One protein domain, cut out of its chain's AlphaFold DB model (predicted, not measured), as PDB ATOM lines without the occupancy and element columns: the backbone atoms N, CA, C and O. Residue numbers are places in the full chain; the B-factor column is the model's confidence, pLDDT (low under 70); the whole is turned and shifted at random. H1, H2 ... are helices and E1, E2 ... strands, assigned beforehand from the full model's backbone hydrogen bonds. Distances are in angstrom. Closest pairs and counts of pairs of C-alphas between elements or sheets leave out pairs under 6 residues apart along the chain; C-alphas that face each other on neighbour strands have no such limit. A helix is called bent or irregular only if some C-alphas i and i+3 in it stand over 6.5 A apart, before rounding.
ATOM      1  N   ALA A 238     170.595 119.584 212.339       97.62
ATOM      2  CA  ALA A 238     169.772 119.529 213.542       97.62
ATOM      3  C   ALA A 238     168.946 120.815 213.725       97.62
ATOM      4  O   ALA A 238     167.752 120.726 213.995       97.62
ATOM      5  N   ALA A 239     169.535 121.991 213.492       95.62
ATOM      6  CA  ALA A 239     168.802 123.258 213.521       95.62
ATOM      7  C   ALA A 239     167.687 123.291 212.461       95.62
ATOM      8  O   ALA A 239     166.536 123.578 212.779       95.62
ATOM      9  N   ASP A 240     168.000 122.916 211.219       94.19
ATOM     10  CA  ASP A 240     167.017 122.871 210.128       94.19
ATOM     11  C   ASP A 240     165.931 121.814 210.352       94.19
ATOM     12  O   ASP A 240     164.808 121.943 209.871       94.19
ATOM     13  N   TYR A 241     166.254 120.740 211.070       96.06
ATOM     14  CA  TYR A 241     165.280 119.735 211.471       96.06
ATOM     15  C   TYR A 241     164.246 120.319 212.431       96.06
ATOM     16  O   TYR A 241     163.049 120.120 212.224       96.06
ATOM     17  N   LEU A 242     164.699 121.074 213.435       94.38
ATOM     18  CA  LEU A 242     163.822 121.727 214.406       94.38
ATOM     19  C   LEU A 242     162.954 122.812 213.764       94.38
ATOM     20  O   LEU A 242     161.779 122.925 214.100       94.38
ATOM     21  N   THR A 243     163.490 123.570 212.803       91.69
ATOM     22  CA  THR A 243     162.717 124.591 212.072       91.69
ATOM     23  C   THR A 243     161.841 124.016 210.952       91.69
ATOM     24  O   THR A 243     161.153 124.770 210.265       91.69
ATOM     25  N   GLY A 244     161.857 122.695 210.736       89.56
ATOM     26  CA  GLY A 244     161.090 122.021 209.683       89.56
ATOM     27  C   GLY A 244     161.651 122.190 208.265       89.56
ATOM     28  O   GLY A 244     161.052 121.703 207.311       89.56
ATOM     29  N   GLY A 245     162.806 122.842 208.109       89.62
ATOM     30  CA  GLY A 245     163.474 123.053 206.823       89.62
ATOM     31  C   GLY A 245     164.272 121.851 206.310       89.62
ATOM     32  O   GLY A 245     164.647 121.828 205.140       89.62
ATOM     33  N   LEU A 246     164.549 120.847 207.153       93.69
ATOM     34  CA  LEU A 246     165.351 119.689 206.744       93.69
ATOM     35  C   LEU A 246     164.547 118.628 205.991       93.69
ATOM     36  O   LEU A 246     165.038 118.099 205.001       93.69
ATOM     37  N   VAL A 247     163.377 118.238 206.505       94.00
ATOM     38  CA  VAL A 247     162.636 117.065 206.016       94.00
ATOM     39  C   VAL A 247     161.402 117.524 205.262       94.00
ATOM     40  O   VAL A 247     160.426 117.961 205.866       94.00
ATOM     41  N   MET A 248     161.433 117.377 203.942       92.44
ATOM     42  CA  MET A 248     160.377 117.826 203.041       92.44
ATOM     43  C   MET A 248     159.710 116.646 202.332       92.44
ATOM     44  O   MET A 248     160.332 115.605 202.110       92.44
ATOM     45  N   SER A 249     158.450 116.826 201.938       92.69
ATOM     46  CA  SER A 249     157.754 115.913 201.028       92.69
ATOM     47  C   SER A 249     157.878 116.433 199.600       92.69
ATOM     48  O   SER A 249     157.482 117.561 199.316       92.69
ATOM     49  N   VAL A 250     158.407 115.610 198.695       92.94
ATOM     50  CA  VAL A 250     158.610 115.949 197.277       92.94
ATOM     51  C   VAL A 250     157.915 114.933 196.364       92.94
ATOM     52  O   VAL A 250     157.683 113.798 196.792       92.94
ATOM     53  N   PRO A 251     157.575 115.289 195.111       94.19
ATOM     54  CA  PRO A 251     156.984 114.344 194.166       94.19
ATOM     55  C   PRO A 251     157.879 113.120 193.923       94.19
ATOM     56  O   PRO A 251     159.087 113.246 193.706       94.19
ATOM     57  N   ALA A 252     157.285 111.926 193.939       90.19
ATOM     58  CA  ALA A 252     157.975 110.683 193.613       90.19
ATOM     59  C   ALA A 252     157.886 110.370 192.109       90.19
ATOM     60  O   ALA A 252     156.893 110.673 191.440       90.19
ATOM     61  N   PHE A 253     158.926 109.733 191.563       82.38
ATOM     62  CA  PHE A 253     158.897 109.251 190.183       82.38
ATOM     63  C   PHE A 253     157.880 108.108 190.066       82.38
ATOM     64  O   PHE A 253     158.006 107.110 190.769       82.38
ATOM     65  N   GLY A 254     156.883 108.251 189.189       82.50
ATOM     66  CA  GLY A 254     155.773 107.295 189.070       82.50
ATOM     67  C   GLY A 254     154.508 107.668 189.856       82.50
ATOM     68  O   GLY A 254     153.556 106.891 189.851       82.50
ATOM     69  N   GLY A 255     154.462 108.857 190.469       87.62
ATOM     70  CA  GLY A 255     153.290 109.377 191.183       87.62
ATOM     71  C   GLY A 255     153.400 109.250 192.706       87.62
ATOM     72  O   GLY A 255     154.153 108.434 193.229       87.62
ATOM     73  N   GLY A 256     152.651 110.089 193.428       90.56
ATOM     74  CA  GLY A 256     152.718 110.190 194.890       90.56
ATOM     75  C   GLY A 256     153.848 111.095 195.397       90.56
ATOM     76  O   GLY A 256     154.402 111.909 194.654       90.56
ATOM     77  N   THR A 257     154.178 110.965 196.684       92.88
ATOM     78  CA  THR A 257     155.203 111.770 197.370       92.88
ATOM     79  C   THR A 257     156.207 110.890 198.102       92.88
ATOM     80  O   THR A 257     155.849 109.822 198.595       92.88
ATOM     81  N   ARG A 258     157.442 111.373 198.241       93.19
ATOM     82  CA  ARG A 258     158.499 110.769 199.063       93.19
ATOM     83  C   ARG A 258     159.183 111.816 199.935       93.19
ATOM     84  O   ARG A 258     159.002 113.014 199.724       93.19
ATOM     85  N   LEU A 259     160.017 111.361 200.864       94.00
ATOM     86  CA  LEU A 259     160.868 112.251 201.642       94.00
ATOM     87  C   LEU A 259     162.061 112.762 200.821       94.00
ATOM     88  O   LEU A 259     162.623 112.056 199.979       94.00
ATOM     89  N   SER A 260     162.446 113.995 201.124       94.38
ATOM     90  CA  SER A 260     163.695 114.643 200.745       94.38
ATOM     91  C   SER A 260     164.302 115.264 202.001       94.38
ATOM     92  O   SER A 260     163.607 115.951 202.752       94.38
ATOM     93  N   PHE A 261     165.574 114.972 202.276       95.19
ATOM     94  CA  PHE A 261     166.286 115.509 203.445       95.19
ATOM     95  C   PHE A 261     167.794 115.684 203.227       95.19
ATOM     96  O   PHE A 261     168.579 115.784 204.179       95.19
ATOM     97  N   THR A 262     168.227 115.713 201.970       94.88
ATOM     98  CA  THR A 262     169.611 115.985 201.564       94.88
ATOM     99  C   THR A 262     169.625 116.989 200.426       94.88
ATOM    100  O   THR A 262     168.664 117.081 199.666       94.88
ATOM    101  N   VAL A 263     170.729 117.715 200.281       90.25
ATOM    102  CA  VAL A 263     170.982 118.583 199.129       90.25
ATOM    103  C   VAL A 263     172.368 118.259 198.557       90.25
ATOM    104  O   VAL A 263     173.358 118.597 199.185       90.25
ATOM    105  N   PRO A 264     172.501 117.612 197.387       91.25
ATOM    106  CA  PRO A 264     171.443 117.288 196.442       91.25
ATOM    107  C   PRO A 264     170.458 116.257 196.994       91.25
ATOM    108  O   PRO A 264     170.806 115.400 197.810       91.25
ATOM    109  N   ASP A 265     169.223 116.361 196.524       93.94
ATOM    110  CA  ASP A 265     168.138 115.463 196.893       93.94
ATOM    111  C   ASP A 265     168.403 114.031 196.406       93.94
ATOM    112  O   ASP A 265     168.886 113.806 195.293       93.94
ATOM    113  N   VAL A 266     168.072 113.057 197.250       93.19
ATOM    114  CA  VAL A 266     168.119 111.631 196.931       93.19
ATOM    115  C   VAL A 266     166.831 110.973 197.396       93.19
ATOM    116  O   VAL A 266     166.308 111.292 198.460       93.19
ATOM    117  N   ASP A 267     166.337 110.025 196.606       92.44
ATOM    118  CA  ASP A 267     165.254 109.141 197.021       92.44
ATOM    119  C   ASP A 267     165.766 108.143 198.079       92.44
ATOM    120  O   ASP A 267     166.574 107.272 197.731       92.44
ATOM    121  N   PRO A 268     165.311 108.224 199.346       92.56
ATOM    122  CA  PRO A 268     165.797 107.350 200.412       92.56
ATOM    123  C   PRO A 268     165.583 105.864 200.119       92.56
ATOM    124  O   PRO A 268     166.395 105.042 200.537       92.56
ATOM    125  N   ALA A 269     164.543 105.515 199.350       87.88
ATOM    126  CA  ALA A 269     164.244 104.132 198.984       87.88
ATOM    127  C   ALA A 269     165.276 103.526 198.015       87.88
ATOM    128  O   ALA A 269     165.354 102.306 197.877       87.88
ATOM    129  N   LYS A 270     166.076 104.363 197.339       89.44
ATOM    130  CA  LYS A 270     167.115 103.930 196.390       89.44
ATOM    131  C   LYS A 270     168.503 103.844 197.017       89.44
ATOM    132  O   LYS A 270     169.429 103.360 196.367       89.44
ATOM    133  N   VAL A 271     168.669 104.309 198.254       92.69
ATOM    134  CA  VAL A 271     169.956 104.266 198.949       92.69
ATOM    135  C   VAL A 271     170.072 102.940 199.690       92.69
ATOM    136  O   VAL A 271     169.294 102.646 200.596       92.69
ATOM    137  N   SER A 272     171.059 102.124 199.321       88.38
ATOM    138  CA  SER A 272     171.322 100.864 200.016       88.38
ATOM    139  C   SER A 272     171.740 101.107 201.468       88.38
ATOM    140  O   SER A 272     172.291 102.155 201.818       88.38
ATOM    141  N   HIS A 273     171.561 100.100 202.324       79.00
ATOM    142  CA  HIS A 273     172.089 100.147 203.683       79.00
ATOM    143  C   HIS A 273     173.610 100.411 203.651       79.00
ATOM    144  O   HIS A 273     174.353  99.718 202.960       79.00
ATOM    145  N   GLY A 274     174.070 101.454 204.348       80.50
ATOM    146  CA  GLY A 274     175.468 101.916 204.305       80.50
ATOM    147  C   GLY A 274     175.842 102.837 203.127       80.50
ATOM    148  O   GLY A 274     176.910 103.440 203.161       80.50
ATOM    149  N   GLY A 275     174.962 103.037 202.138       91.38
ATOM    150  CA  GLY A 275     175.189 103.902 200.967       91.38
ATOM    151  C   GLY A 275     175.093 105.411 201.238       91.38
ATOM    152  O   GLY A 275     175.338 106.226 200.353       91.38
ATOM    153  N   TRP A 276     174.766 105.810 202.468       95.00
ATOM    154  CA  TRP A 276     174.510 107.204 202.847       95.00
ATOM    155  C   TRP A 276     175.754 108.099 202.916       95.00
ATOM    156  O   TRP A 276     175.619 109.320 202.979       95.00
ATOM    157  N   ALA A 277     176.965 107.531 202.907       94.56
ATOM    158  CA  ALA A 277     178.197 108.302 203.072       94.56
ATOM    159  C   ALA A 277     178.394 109.364 201.980       94.56
ATOM    160  O   ALA A 277     178.608 110.529 202.309       94.56
ATOM    161  N   ALA A 278     178.232 108.989 200.707       93.81
ATOM    162  CA  ALA A 278     178.407 109.905 199.583       93.81
ATOM    163  C   ALA A 278     177.386 111.057 199.606       93.81
ATOM    164  O   ALA A 278     177.746 112.211 199.379       93.81
ATOM    165  N   TYR A 279     176.125 110.759 199.943       94.69
ATOM    166  CA  TYR A 279     175.062 111.763 200.053       94.69
ATOM    167  C   TYR A 279     175.281 112.703 201.236       94.69
ATOM    168  O   TYR A 279     175.130 113.911 201.091       94.69
ATOM    169  N   ARG A 280     175.707 112.170 202.387       94.69
ATOM    170  CA  ARG A 280     176.081 112.972 203.558       94.69
ATOM    171  C   ARG A 280     177.223 113.931 203.239       94.69
ATOM    172  O   ARG A 280     177.176 115.088 203.636       94.69
ATOM    173  N   GLU A 281     178.253 113.461 202.546       94.94
ATOM    174  CA  GLU A 281     179.395 114.295 202.169       94.94
ATOM    175  C   GLU A 281     179.020 115.354 201.131       94.94
ATOM    176  O   GLU A 281     179.473 116.492 201.228       94.94
ATOM    177  N   ALA A 282     178.178 115.007 200.151       95.44
ATOM    178  CA  ALA A 282     177.660 115.964 199.180       95.44
ATOM    179  C   ALA A 282     176.806 117.050 199.854       95.44
ATOM    180  O   ALA A 282     177.023 118.233 199.597       95.44
ATOM    181  N   ASP A 283     175.919 116.651 200.767       94.50
ATOM    182  CA  ASP A 283     175.110 117.561 201.581       94.50
ATOM    183  C   ASP A 283     175.954 118.457 202.483       94.50
ATOM    184  O   ASP A 283     175.754 119.671 202.507       94.50
ATOM    185  N   GLY A 284     176.970 117.895 203.133       93.69
ATOM    186  CA  GLY A 284     177.917 118.672 203.922       93.69
ATOM    187  C   GLY A 284     178.670 119.709 203.095       93.69
ATOM    188  O   GLY A 284     178.737 120.870 203.495       93.69
ATOM    189  N   ARG A 285     179.175 119.334 201.910       94.19
ATOM    190  CA  ARG A 285     179.817 120.286 200.986       94.19
ATOM    191  C   ARG A 285     178.855 121.390 200.556       94.19
ATOM    192  O   ARG A 285     179.241 122.556 200.560       94.19
ATOM    193  N   HIS A 286     177.615 121.037 200.220       93.19
ATOM    194  CA  HIS A 286     176.609 122.011 199.814       93.19
ATOM    195  C   HIS A 286     176.297 123.004 200.940       93.19
ATOM    196  O   HIS A 286     176.312 124.210 200.713       93.19
ATOM    197  N   ARG A 287     176.079 122.520 202.165       90.31
ATOM    198  CA  ARG A 287     175.799 123.359 203.342       90.31
ATOM    199  C   ARG A 287     176.974 124.242 203.729       90.31
ATOM    200  O   ARG A 287     176.768 125.403 204.055       90.31
ATOM    201  N   LYS A 288     178.201 123.728 203.636       86.25
ATOM    202  CA  LYS A 288     179.410 124.524 203.879       86.25
ATOM    203  C   LYS A 288     179.565 125.654 202.857       86.25
ATOM    204  O   LYS A 288     179.962 126.752 203.218       86.25
ATOM    205  N   ALA A 289     179.211 125.403 201.596       88.38
ATOM    206  CA  ALA A 289     179.182 126.438 200.563       88.38
ATOM    207  C   ALA A 289     178.003 127.423 200.717       88.38
ATOM    208  O   ALA A 289     178.037 128.503 200.135       88.38
ATOM    209  N   ASN A 290     176.971 127.064 201.489       86.56
ATOM    210  CA  ASN A 290     175.743 127.839 201.669       86.56
ATOM    211  C   ASN A 290     175.385 127.945 203.166       86.56
ATOM    212  O   ASN A 290     174.373 127.384 203.593       86.56
TER     213      ASN A 290
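Overview. This is residues 238 to 290 of the 304 residues of an uncharacterized protein of Actinomadura sp. 6K520 (UniProt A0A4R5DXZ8). A small two-stranded hairpin, E1 and E2, stands at one end of the domain and the helix H2 at the other, joined by a long looping stretch, residues 261 to 275, which passes near the middle around residue 265 and then swings out to the rim around residue 272 before H2 begins. The short helix H1 sits off to one side, one tight link before the hairpin and apart from H2. The printed part has 53 residues with two named helices and two named strands, in the order H1, E1, E2, H2; the sheet has the order E1, E2 and is antiparallel, and the class is mixed, helices and strands. The whole is only just compact, close to loose, with a radius of gyration of the C-alphas of 11.8 A, and its C-alphas span 33 by 26 by 17 A along their three main axes.

Along the chain. H1 is residues 238 to 242, with C-alpha 238 at (169.772, 119.529, 213.542), and measures 6.4 A from first to last C-alpha. E1 is residues 248 to 251, 10.1 A long, beginning with C-alpha 248 at (160.377, 117.826, 203.041). E2 is residues 257 to 260, 9.6 A long. H2, the longest helix, is residues 276 to 289 and measures 19.9 A; its last C-alpha, that of Ala 289, is at (179.182, 126.438, 200.563).

Arrangement. H1 is joined to E1 by a tight link of 5 residues. H1 is apart from E2 and from H2. E1 and E2 are antiparallel neighbours and form a hairpin, with an angle of 135 degrees between their directions and a tight link of 5 residues. Among the C-alphas that face each other are those of Ser 249 and Leu 259, 4.8 A apart, and those of Pro 251 and Thr 257, 4.5 A apart. N 248 and O 260 are within hydrogen-bond range at 2.9 A, and so are N 258 and O 250 at 2.8 A. E1 and H2 are apart. In H1 and H2 every O i to N i+4 pair is within hydrogen-bond range, and neither helix is bent.

Size, cuts and confidence. The two C-alphas farthest apart are those of Gly 254, in the link between E1 and E2, and Lys 288 in H2, 32.8 A from each other. The first and last printed C-alphas, those of Ala 238 and Asn 290, are 15.7 A apart. The link from E2 to H2 is long, 15 residues, 261 to 275, with no named element; its C-alphas lie 2 to 15 A from the mean of all C-alphas. The printed part has no cut. The mean pLDDT of the printed part is 91.7, and no printed residue is under 70.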